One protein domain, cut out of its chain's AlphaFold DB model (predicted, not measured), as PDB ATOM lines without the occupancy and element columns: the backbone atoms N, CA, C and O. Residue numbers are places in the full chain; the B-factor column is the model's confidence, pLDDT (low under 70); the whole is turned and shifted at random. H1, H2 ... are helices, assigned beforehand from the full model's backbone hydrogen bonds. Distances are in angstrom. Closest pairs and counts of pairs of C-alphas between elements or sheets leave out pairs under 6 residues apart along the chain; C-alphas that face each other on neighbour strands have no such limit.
ATOM      1  N   GLY A   4     138.239 124.544 183.401       73.00
ATOM      2  CA  GLY A   4     139.016 125.707 183.828       73.00
ATOM      3  C   GLY A   4     140.473 125.383 184.167       73.00
ATOM      4  O   GLY A   4     141.356 126.165 183.831       73.00
ATOM      5  N   THR A   5     140.758 124.218 184.766       66.88
ATOM      6  CA  THR A   5     142.150 123.794 185.016       66.88
ATOM      7  C   THR A   5     142.865 123.465 183.709       66.88
ATOM      8  O   THR A   5     144.036 123.794 183.554       66.88
ATOM      9  N   PHE A   6     142.150 122.862 182.753       63.16
ATOM     10  CA  PHE A   6     142.677 122.582 181.419       63.16
ATOM     11  C   PHE A   6     142.938 123.873 180.633       63.16
ATOM     12  O   PHE A   6     144.020 124.025 180.087       63.16
ATOM     13  N   ALA A   7     142.008 124.834 180.646       69.00
ATOM     14  CA  ALA A   7     142.169 126.125 179.974       69.00
ATOM     15  C   ALA A   7     143.314 126.968 180.560       69.00
ATOM     16  O   ALA A   7     144.056 127.593 179.810       69.00
ATOM     17  N   LEU A   8     143.496 126.950 181.886       68.38
ATOM     18  CA  LEU A   8     144.594 127.657 182.549       68.38
ATOM     19  C   LEU A   8     145.954 127.021 182.226       68.38
ATOM     20  O   LEU A   8     146.908 127.732 181.926       68.38
ATOM     21  N   LEU A   9     146.036 125.686 182.251       64.12
ATOM     22  CA  LEU A   9     147.245 124.958 181.860       64.12
ATOM     23  C   LEU A   9     147.557 125.153 180.374       64.12
ATOM     24  O   LEU A   9     148.722 125.315 180.031       64.12
ATOM     25  N   LEU A  10     146.535 125.199 179.512       58.62
ATOM     26  CA  LEU A  10     146.693 125.485 178.089       58.62
ATOM     27  C   LEU A  10     147.210 126.909 177.874       58.62
ATOM     28  O   LEU A  10     148.178 127.066 177.152       58.62
ATOM     29  N   ALA A  11     146.647 127.914 178.554       61.22
ATOM     30  CA  ALA A  11     147.080 129.313 178.465       61.22
ATOM     31  C   ALA A  11     148.507 129.541 179.003       61.22
ATOM     32  O   ALA A  11     149.263 130.337 178.449       61.22
ATOM     33  N   LEU A  12     148.895 128.815 180.057       56.25
ATOM     34  CA  LEU A  12     150.266 128.814 180.579       56.25
ATOM     35  C   LEU A  12     151.249 128.128 179.620       56.25
ATOM     36  O   LEU A  12     152.390 128.569 179.501       56.25
ATOM     37  N   LEU A  13     150.812 127.081 178.914       52.59
ATOM     38  CA  LEU A  13     151.601 126.447 177.855       52.59
ATOM     39  C   LEU A  13     151.687 127.337 176.599       52.59
ATOM     40  O   LEU A  13     152.713 127.351 175.917       52.59
ATOM     41  N   ASP A  14     150.622 128.091 176.312       51.41
ATOM     42  CA  ASP A  14     150.439 128.899 175.103       51.41
ATOM     43  C   ASP A  14     151.487 130.007 175.000       51.41
ATOM     44  O   ASP A  14     152.101 130.155 173.947       51.41
ATOM     45  N   GLN A  15     151.835 130.677 176.109       52.66
ATOM     46  CA  GLN A  15     152.857 131.740 176.121       52.66
ATOM     47  C   GLN A  15     154.244 131.322 175.597       52.66
ATOM     48  O   GLN A  15     155.055 132.188 175.284       52.66
ATOM     49  N   THR A  16     154.525 130.022 175.449       54.62
ATOM     50  CA  THR A  16     155.802 129.534 174.897       54.62
ATOM     51  C   THR A  16     155.715 128.984 173.470       54.62
ATOM     52  O   THR A  16     156.758 128.716 172.874       54.62
ATOM     53  N   LYS A  17     154.513 128.813 172.890       46.81
ATOM     54  CA  LYS A  17     154.319 128.164 171.572       46.81
ATOM     55  C   LYS A  17     153.170 128.726 170.717       46.81
ATOM     56  O   LYS A  17     152.825 128.095 169.716       46.81
ATOM     57  N   VAL A  18     152.627 129.906 171.041       54.31
ATOM     58  CA  VAL A  18     151.529 130.582 170.308       54.31
ATOM     59  C   VAL A  18     151.593 130.439 168.771       54.31
ATOM     60  O   VAL A  18     150.581 130.042 168.190       54.31
ATOM     61  N   PRO A  19     152.727 130.675 168.068       55.75
ATOM     62  CA  PRO A  19     152.724 130.584 166.605       55.75
ATOM     63  C   PRO A  19     152.502 129.158 166.077       55.75
ATOM     64  O   PRO A  19     151.888 128.989 165.028       55.75
ATOM     65  N   LEU A  20     152.922 128.121 166.810       54.06
ATOM     66  CA  LEU A  20     152.739 126.722 166.398       54.06
ATOM     67  C   LEU A  20     151.284 126.256 166.539       54.06
ATOM     68  O   LEU A  20     150.802 125.497 165.699       54.06
ATOM     69  N   TYR A  21     150.568 126.718 167.566       50.41
ATOM     70  CA  TYR A  21     149.156 126.370 167.756       50.41
ATOM     71  C   TYR A  21     148.211 127.248 166.932       50.41
ATOM     72  O   TYR A  21     147.168 126.760 166.492       50.41
ATOM     73  N   ALA A  22     148.588 128.498 166.643       58.34
ATOM     74  CA  ALA A  22     147.835 129.378 165.753       58.34
ATOM     75  C   ALA A  22     147.657 128.771 164.348       58.34
ATOM     76  O   ALA A  22     146.579 128.893 163.773       58.34
ATOM     77  N   ILE A  23     148.651 128.032 163.838       57.59
ATOM     78  CA  ILE A  23     148.595 127.374 162.517       57.59
ATOM     79  C   ILE A  23     147.450 126.349 162.416       57.59
ATOM     80  O   ILE A  23     146.880 126.178 161.342       57.59
ATOM     81  N   LEU A  24     147.072 125.684 163.516       55.50
ATOM     82  CA  LEU A  24     145.998 124.678 163.531       55.50
ATOM     83  C   LEU A  24     144.675 125.225 164.082       55.50
ATOM     84  O   LEU A  24     143.599 124.908 163.565       55.50
ATOM     85  N   LEU A  25     144.735 126.045 165.132       58.59
ATOM     86  CA  LEU A  25     143.548 126.559 165.812       58.59
ATOM     87  C   LEU A  25     142.873 127.674 165.023       58.59
ATOM     88  O   LEU A  25     141.647 127.685 164.947       58.59
ATOM     89  N   LEU A  26     143.637 128.572 164.395       66.81
ATOM     90  CA  LEU A  26     143.070 129.680 163.632       66.81
ATOM     91  C   LEU A  26     142.207 129.195 162.452       66.81
ATOM     92  O   LEU A  26     141.038 129.580 162.408       66.81
ATOM     93  N   PRO A  27     142.674 128.294 161.558       70.81
ATOM     94  CA  PRO A  27     141.816 127.787 160.488       70.81
ATOM     95  C   PRO A  27     140.614 127.000 161.029       70.81
ATOM     96  O   PRO A  27     139.516 127.120 160.489       70.81
ATOM     97  N   SER A  28     140.772 126.262 162.133       65.75
ATOM     98  CA  SER A  28     139.673 125.516 162.764       65.75
ATOM     99  C   SER A  28     138.593 126.437 163.348       65.75
ATOM    100  O   SER A  28     137.401 126.185 163.168       65.75
ATOM    101  N   ILE A  29     138.990 127.534 163.998       67.94
ATOM    102  CA  ILE A  29     138.085 128.559 164.530       67.94
ATOM    103  C   ILE A  29     137.397 129.301 163.384       67.94
ATOM    104  O   ILE A  29     136.184 129.500 163.437       67.94
ATOM    105  N   CYS A  30     138.123 129.649 162.319       74.69
ATOM    106  CA  CYS A  30     137.537 130.258 161.126       74.69
ATOM    107  C   CYS A  30     136.478 129.347 160.485       74.69
ATOM    108  O   CYS A  30     135.391 129.821 160.159       74.69
ATOM    109  N   LEU A  31     136.747 128.042 160.360       71.62
ATOM    110  CA  LEU A  31     135.784 127.069 159.833       71.62
ATOM    111  C   LEU A  31     134.570 126.892 160.752       71.62
ATOM    112  O   LEU A  31     133.442 126.846 160.265       71.62
ATOM    113  N   ALA A  32     134.774 126.843 162.071       70.69
ATOM    114  CA  ALA A  32     133.685 126.744 163.041       70.69
ATOM    115  C   ALA A  32     132.794 127.997 163.032       70.69
ATOM    116  O   ALA A  32     131.568 127.883 163.022       70.69
ATOM    117  N   LEU A  33     133.397 129.189 162.966       72.69
ATOM    118  CA  LEU A  33     132.676 130.453 162.827       72.69
ATOM    119  C   LEU A  33     131.939 130.528 161.487       72.69
ATOM    120  O   LEU A  33     130.776 130.923 161.460       72.69
ATOM    121  N   ALA A  34     132.561 130.097 160.388       76.44
ATOM    122  CA  ALA A  34     131.914 130.037 159.081       76.44
ATOM    123  C   ALA A  34     130.718 129.069 159.078       76.44
ATOM    124  O   ALA A  34     129.650 129.428 158.585       76.44
ATOM    125  N   ALA A  35     130.854 127.878 159.668       72.62
ATOM    126  CA  ALA A  35     129.772 126.900 159.809       72.62
ATOM    127  C   ALA A  35     128.630 127.415 160.706       72.62
ATOM    128  O   ALA A  35     127.451 127.269 160.379       72.62
ATOM    129  N   PHE A  36     128.970 128.079 161.812       72.62
ATOM    130  CA  PHE A  36     127.996 128.708 162.699       72.62
ATOM    131  C   PHE A  36     127.220 129.820 161.979       72.62
ATOM    132  O   PHE A  36     125.988 129.808 161.960       72.62
ATOM    133  N   TRP A  37     127.921 130.742 161.315       71.50
ATOM    134  CA  TRP A  37     127.291 131.851 160.601       71.50
ATOM    135  C   TRP A  37     126.482 131.391 159.393       71.50
ATOM    136  O   TRP A  37     125.391 131.912 159.180       71.50
ATOM    137  N   THR A  38     126.944 130.394 158.637       71.44
ATOM    138  CA  THR A  38     126.156 129.800 157.542       71.44
ATOM    139  C   THR A  38     124.878 129.134 158.050       71.44
ATOM    140  O   THR A  38     123.833 129.311 157.423       71.44
ATOM    141  N   GLY A  39     124.906 128.458 159.204       66.62
ATOM    142  CA  GLY A  39     123.704 127.926 159.857       66.62
ATOM    143  C   GLY A  39     122.722 129.020 160.300       66.62
ATOM    144  O   GLY A  39     121.527 128.943 160.002       66.62
ATOM    145  N   VAL A  40     123.227 130.081 160.939       68.94
ATOM    146  CA  VAL A  40     122.433 131.250 161.367       68.94
ATOM    147  C   VAL A  40     121.823 131.983 160.166       68.94
ATOM    148  O   VAL A  40     120.638 132.322 160.170       68.94
ATOM    149  N   LEU A  41     122.600 132.177 159.100       67.44
ATOM    150  CA  LEU A  41     122.163 132.809 157.856       67.44
ATOM    151  C   LEU A  41     121.126 131.954 157.120       67.44
ATOM    152  O   LEU A  41     120.110 132.486 156.677       67.44
ATOM    153  N   ALA A  42     121.320 130.636 157.030       68.00
ATOM    154  CA  ALA A  42     120.357 129.729 156.403       68.00
ATOM    155  C   ALA A  42     118.984 129.761 157.098       68.00
ATOM    156  O   ALA A  42     117.952 129.707 156.424       68.00
ATOM    157  N   TRP A  43     118.972 129.906 158.427       66.19
ATOM    158  CA  TRP A  43     117.752 130.045 159.222       66.19
ATOM    159  C   TRP A  43     117.091 131.430 159.076       66.19
ATOM    160  O   TRP A  43     115.872 131.516 158.916       66.19
ATOM    161  N   ALA A  44     117.880 132.509 159.061       64.06
ATOM    162  CA  ALA A  44     117.384 133.889 158.981       64.06
ATOM    163  C   ALA A  44     116.939 134.321 157.565       64.06
ATOM    164  O   ALA A  44     116.119 135.229 157.402       64.06
ATOM    165  N   LEU A  45     117.452 133.682 156.510       59.97
ATOM    166  CA  LEU A  45     117.260 134.121 155.128       59.97
ATOM    167  C   LEU A  45     116.088 133.419 154.428       59.97
ATOM    168  O   LEU A  45     116.300 132.560 153.569       59.97
ATOM    169  N   ARG A  46     114.844 133.832 154.706       64.94
ATOM    170  CA  ARG A  46     113.656 133.441 153.903       64.94
ATOM    171  C   ARG A  46     113.444 134.292 152.633       64.94
ATOM    172  O   ARG A  46     112.659 133.904 151.775       64.94
ATOM    173  N   GLY A  47     114.155 135.416 152.472       67.81
ATOM    174  CA  GLY A  47     114.011 136.349 151.341       67.81
ATOM    175  C   GLY A  47     115.182 136.335 150.346       67.81
ATOM    176  O   GLY A  47     116.345 136.398 150.744       67.81
ATOM    177  N   ARG A  48     114.882 136.309 149.036       72.06
ATOM    178  CA  ARG A  48     115.875 136.230 147.937       72.06
ATOM    179  C   ARG A  48     116.817 137.443 147.865       72.06
ATOM    180  O   ARG A  48     117.996 137.265 147.587       72.06
ATOM    181  N   LEU A  49     116.322 138.650 148.151       74.19
ATOM    182  CA  LEU A  49     117.124 139.885 148.108       74.19
ATOM    183  C   LEU A  49     118.151 139.965 149.243       74.19
ATOM    184  O   LEU A  49     119.296 140.333 149.006       74.19
ATOM    185  N   LEU A  50     117.775 139.548 150.455       71.62
ATOM    186  CA  LEU A  50     118.678 139.546 151.608       71.62
ATOM    187  C   LEU A  50     119.829 138.538 151.416       71.62
ATOM    188  O   LEU A  50     120.966 138.825 151.772       71.62
ATOM    189  N   ARG A  51     119.560 137.394 150.765       70.62
ATOM    190  CA  ARG A  51     120.597 136.414 150.376       70.62
ATOM    191  C   ARG A  51     121.612 137.009 149.402       70.62
ATOM    192  O   ARG A  51     122.807 136.810 149.581       70.62
ATOM    193  N   LEU A  52     121.136 137.742 148.392       77.50
ATOM    194  CA  LEU A  52     122.002 138.396 147.409       77.50
ATOM    195  C   LEU A  52     122.844 139.508 148.046       77.50
ATOM    196  O   LEU A  52     124.036 139.580 147.775       77.50
ATOM    197  N   ALA A  53     122.255 140.320 148.930       75.31
ATOM    198  CA  ALA A  53     122.971 141.388 149.629       75.31
ATOM    199  C   ALA A  53     124.105 140.848 150.514       75.31
ATOM    200  O   ALA A  53     125.219 141.363 150.476       75.31
ATOM    201  N   ILE A  54     123.853 139.770 151.266       74.44
ATOM    202  CA  ILE A  54     124.877 139.157 152.123       74.44
ATOM    203  C   ILE A  54     125.929 138.418 151.292       74.44
ATOM    204  O   ILE A  54     127.112 138.509 151.601       74.44
ATOM    205  N   GLY A  55     125.529 137.744 150.209       75.62
ATOM    206  CA  GLY A  55     126.474 137.140 149.266       75.62
ATOM    207  C   GLY A  55     127.405 138.178 148.635       75.62
ATOM    208  O   GLY A  55     128.611 137.957 148.565       75.62
ATOM    209  N   ALA A  56     126.869 139.340 148.250       78.19
ATOM    210  CA  ALA A  56     127.661 140.456 147.742       78.19
ATOM    211  C   ALA A  56     128.601 141.033 148.813       78.19
ATOM    212  O   ALA A  56     129.768 141.279 148.522       78.19
ATOM    213  N   ALA A  57     128.132 141.187 150.056       75.81
ATOM    214  CA  ALA A  57     128.967 141.642 151.168       75.81
ATOM    215  C   ALA A  57     130.106 140.655 151.483       75.81
ATOM    216  O   ALA A  57     131.242 141.075 151.687       75.81
ATOM    217  N   ALA A  58     129.832 139.348 151.467       75.75
ATOM    218  CA  ALA A  58     130.844 138.312 151.668       75.75
ATOM    219  C   ALA A  58     131.872 138.282 150.527       75.75
ATOM    220  O   ALA A  58     133.070 138.189 150.783       75.75
ATOM    221  N   ALA A  59     131.425 138.411 149.274       79.00
ATOM    222  CA  ALA A  59     132.319 138.517 148.124       79.00
ATOM    223  C   ALA A  59     133.199 139.775 148.208       79.00
ATOM    224  O   ALA A  59     134.402 139.693 147.977       79.00
ATOM    225  N   ALA A  60     132.628 140.917 148.600       79.06
ATOM    226  CA  ALA A  60     133.380 142.151 148.805       79.06
ATOM    227  C   ALA A  60     134.420 142.011 149.928       79.06
ATOM    228  O   ALA A  60     135.556 142.441 149.757       79.06
ATOM    229  N   ALA A  61     134.066 141.357 151.040       78.50
ATOM    230  CA  ALA A  61     135.003 141.078 152.127       78.50
ATOM    231  C   ALA A  61     136.146 140.153 151.680       78.50
ATOM    232  O   ALA A  61     137.302 140.429 151.983       78.50
ATOM    233  N   LEU A  62     135.852 139.096 150.913       81.38
ATOM    234  CA  LEU A  62     136.881 138.215 150.345       81.38
ATOM    235  C   LEU A  62     137.833 138.967 149.412       81.38
ATOM    236  O   LEU A  62     139.041 138.753 149.477       81.38
ATOM    237  N   VAL A  63     137.303 139.857 148.571       86.88
ATOM    238  CA  VAL A  63     138.129 140.712 147.708       86.88
ATOM    239  C   VAL A  63     138.997 141.645 148.552       86.88
ATOM    240  O   VAL A  63     140.188 141.743 148.284       86.88
ATOM    241  N   ALA A  64     138.444 142.280 149.589       83.50
ATOM    242  CA  ALA A  64     139.204 143.156 150.479       83.50
ATOM    243  C   ALA A  64     140.357 142.411 151.175       83.50
ATOM    244  O   ALA A  64     141.500 142.849 151.089       83.50
ATOM    245  N   VAL A  65     140.085 141.238 151.760       83.19
ATOM    246  CA  VAL A  65     141.112 140.386 152.386       83.19
ATOM    247  C   VAL A  65     142.161 139.934 151.367       83.19
ATOM    248  O   VAL A  65     143.351 139.929 151.669       83.19
ATOM    249  N   GLY A  66     141.748 139.576 150.147       86.56
ATOM    250  CA  GLY A  66     142.677 139.201 149.080       86.56
ATOM    251  C   GLY A  66     143.590 140.352 148.650       86.56
ATOM    252  O   GLY A  66     144.774 140.130 148.407       86.56
ATOM    253  N   LEU A  67     143.065 141.579 148.593       92.56
ATOM    254  CA  LEU A  67     143.847 142.777 148.281       92.56
ATOM    255  C   LEU A  67     144.822 143.133 149.410       92.56
ATOM    256  O   LEU A  67     145.973 143.451 149.120       92.56
ATOM    257  N   GLU A  68     144.403 143.031 150.675       89.44
ATOM    258  CA  GLU A  68     145.296 143.213 151.830       89.44
ATOM    259  C   GLU A  68     146.402 142.154 151.859       89.44
ATOM    260  O   GLU A  68     147.574 142.494 152.008       89.44
ATOM    261  N   GLY A  69     146.054 140.882 151.643       84.44
ATOM    262  CA  GLY A  69     147.024 139.790 151.574       84.44
ATOM    263  C   GLY A  69     148.020 139.958 150.426       84.44
ATOM    264  O   GLY A  69     149.208 139.705 150.608       84.44
ATOM    265  N   LEU A  70     147.569 140.438 149.262       91.56
ATOM    266  CA  LEU A  70     148.453 140.741 148.137       91.56
ATOM    267  C   LEU A  70     149.388 141.917 148.447       91.56
ATOM    268  O   LEU A  70     150.571 141.844 148.120       91.56
ATOM    269  N   ALA A  71     148.879 142.980 149.074       91.88
ATOM    270  CA  ALA A  71     149.691 144.125 149.475       91.88
ATOM    271  C   ALA A  71     150.752 143.729 150.515       91.88
ATOM    272  O   ALA A  71     151.914 144.101 150.368       91.88
ATOM    273  N   ALA A  72     150.373 142.922 151.511       85.44
ATOM    274  CA  ALA A  72     151.297 142.372 152.499       85.44
ATOM    275  C   ALA A  72     152.354 141.475 151.841       85.44
ATOM    276  O   ALA A  72     153.542 141.682 152.047       85.44
ATOM    277  N   TYR A  73     151.943 140.556 150.959       85.31
ATOM    278  CA  TYR A  73     152.875 139.705 150.218       85.31
ATOM    279  C   TYR A  73     153.872 140.518 149.382       85.31
ATOM    280  O   TYR A  73     155.052 140.185 149.331       85.31
ATOM    281  N   GLN A  74     153.422 141.585 148.717       92.81
ATOM    282  CA  GLN A  74     154.312 142.456 147.945       92.81
ATOM    283  C   GLN A  74     155.305 143.203 148.839       92.81
ATOM    284  O   GLN A  74     156.463 143.347 148.448       92.81
ATOM    285  N   ALA A  75     154.870 143.655 150.017       87.56
ATOM    286  CA  ALA A  75     155.743 144.289 150.999       87.56
ATOM    287  C   ALA A  75     156.792 143.297 151.530       87.56
ATOM    288  O   ALA A  75     157.984 143.582 151.436       87.56
ATOM    289  N   ASP A  76     156.361 142.110 151.963       84.25
ATOM    290  CA  ASP A  76     157.246 141.044 152.447       84.25
ATOM    291  C   ASP A  76     158.240 140.611 151.364       84.25
ATOM    292  O   ASP A  76     159.420 140.409 151.633       84.25
ATOM    293  N   PHE A  77     157.788 140.488 150.112       86.00
ATOM    294  CA  PHE A  77     158.660 140.129 148.998       86.00
ATOM    295  C   PHE A  77     159.696 141.223 148.715       86.00
ATOM    296  O   PHE A  77     160.870 140.921 148.501       86.00
ATOM    297  N   ALA A  78     159.289 142.496 148.735       87.12
ATOM    298  CA  ALA A  78     160.210 143.616 148.579       87.12
ATOM    299  C   ALA A  78     161.254 143.655 149.708       87.12
ATOM    300  O   ALA A  78     162.432 143.883 149.432       87.12
ATOM    301  N   GLU A  79     160.857 143.380 150.951       83.81
ATOM    302  CA  GLU A  79     161.775 143.286 152.090       83.81
ATOM    303  C   GLU A  79     162.704 142.069 151.974       83.81
ATOM    304  O   GLU A  79     163.916 142.199 152.129       83.81
ATOM    305  N   ALA A  80     162.181 140.907 151.578       80.19
ATOM    306  CA  ALA A  80     162.968 139.689 151.394       80.19
ATOM    307  C   ALA A  80     164.093 139.855 150.360       80.19
ATOM    308  O   ALA A  80     165.151 139.250 150.510       80.19
ATOM    309  N   THR A  81     163.908 140.698 149.335       80.88
ATOM    310  CA  THR A  81     164.981 140.998 148.364       80.88
ATOM    311  C   THR A  81     166.120 141.848 148.929       80.88
ATOM    312  O   THR A  81     167.185 141.917 148.317       80.88
ATOM    313  N   GLN A  82     165.915 142.485 150.083       83.31
ATOM    314  CA  GLN A  82     166.925 143.289 150.778       83.31
ATOM    315  C   GLN A  82     167.680 142.482 151.841       83.31
ATOM    316  O   GLN A  82     168.677 142.958 152.383       83.31
TER     317      GLN A  82
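AT A GLANCE: This is residues 4 to 82 of the 210 residues of an uncharacterized protein of Chloroflexi bacterium (UniProt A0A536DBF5). Three helices make a flat, open zigzag: the short H1 meets the long H2 at a corner, and H2 and the longer H3 form an open V joined near residues 44 to 48. Most of each helix stands free. The printed part has 79 residues with three named helices, H1, H2, H3, and no named strand; its class is all helix. It is extended, with a radius of gyration of the C-alphas of 18.6 A and spans of 48 by 46 by 12 A.

HOW THE PARTS SIT: H1, residues 4 to 14, and H2, residues 18 to 44, are close but not clearly touching; their closest C-alphas, of Asp 14 and Tyr 21, are 7.9 A apart. They run opposite ways at a steep tilt of 52 degrees. H2 has a kink of 38 degrees near residue 25. H2 and H3, residues 48 to 80, are near each other, their closest C-alphas 8.4 A apart. H1 and H3 are apart. Every O i to N i+4 pair is within hydrogen-bond range in H1 and H3, and 20 of 23 in H2.

IN THESE COORDINATES: H1 begins at C-alpha 4 (139.016, 125.707, 183.828). H2 is 36.1 A long and H3 47.3 A, ending at C-alpha 80 (162.968, 139.689, 151.394).

THE WHOLE: The printed part has no cut, and both links are tight. Residues 5 to 26, 28 to 29 and 39 to 47 have pLDDT under 70.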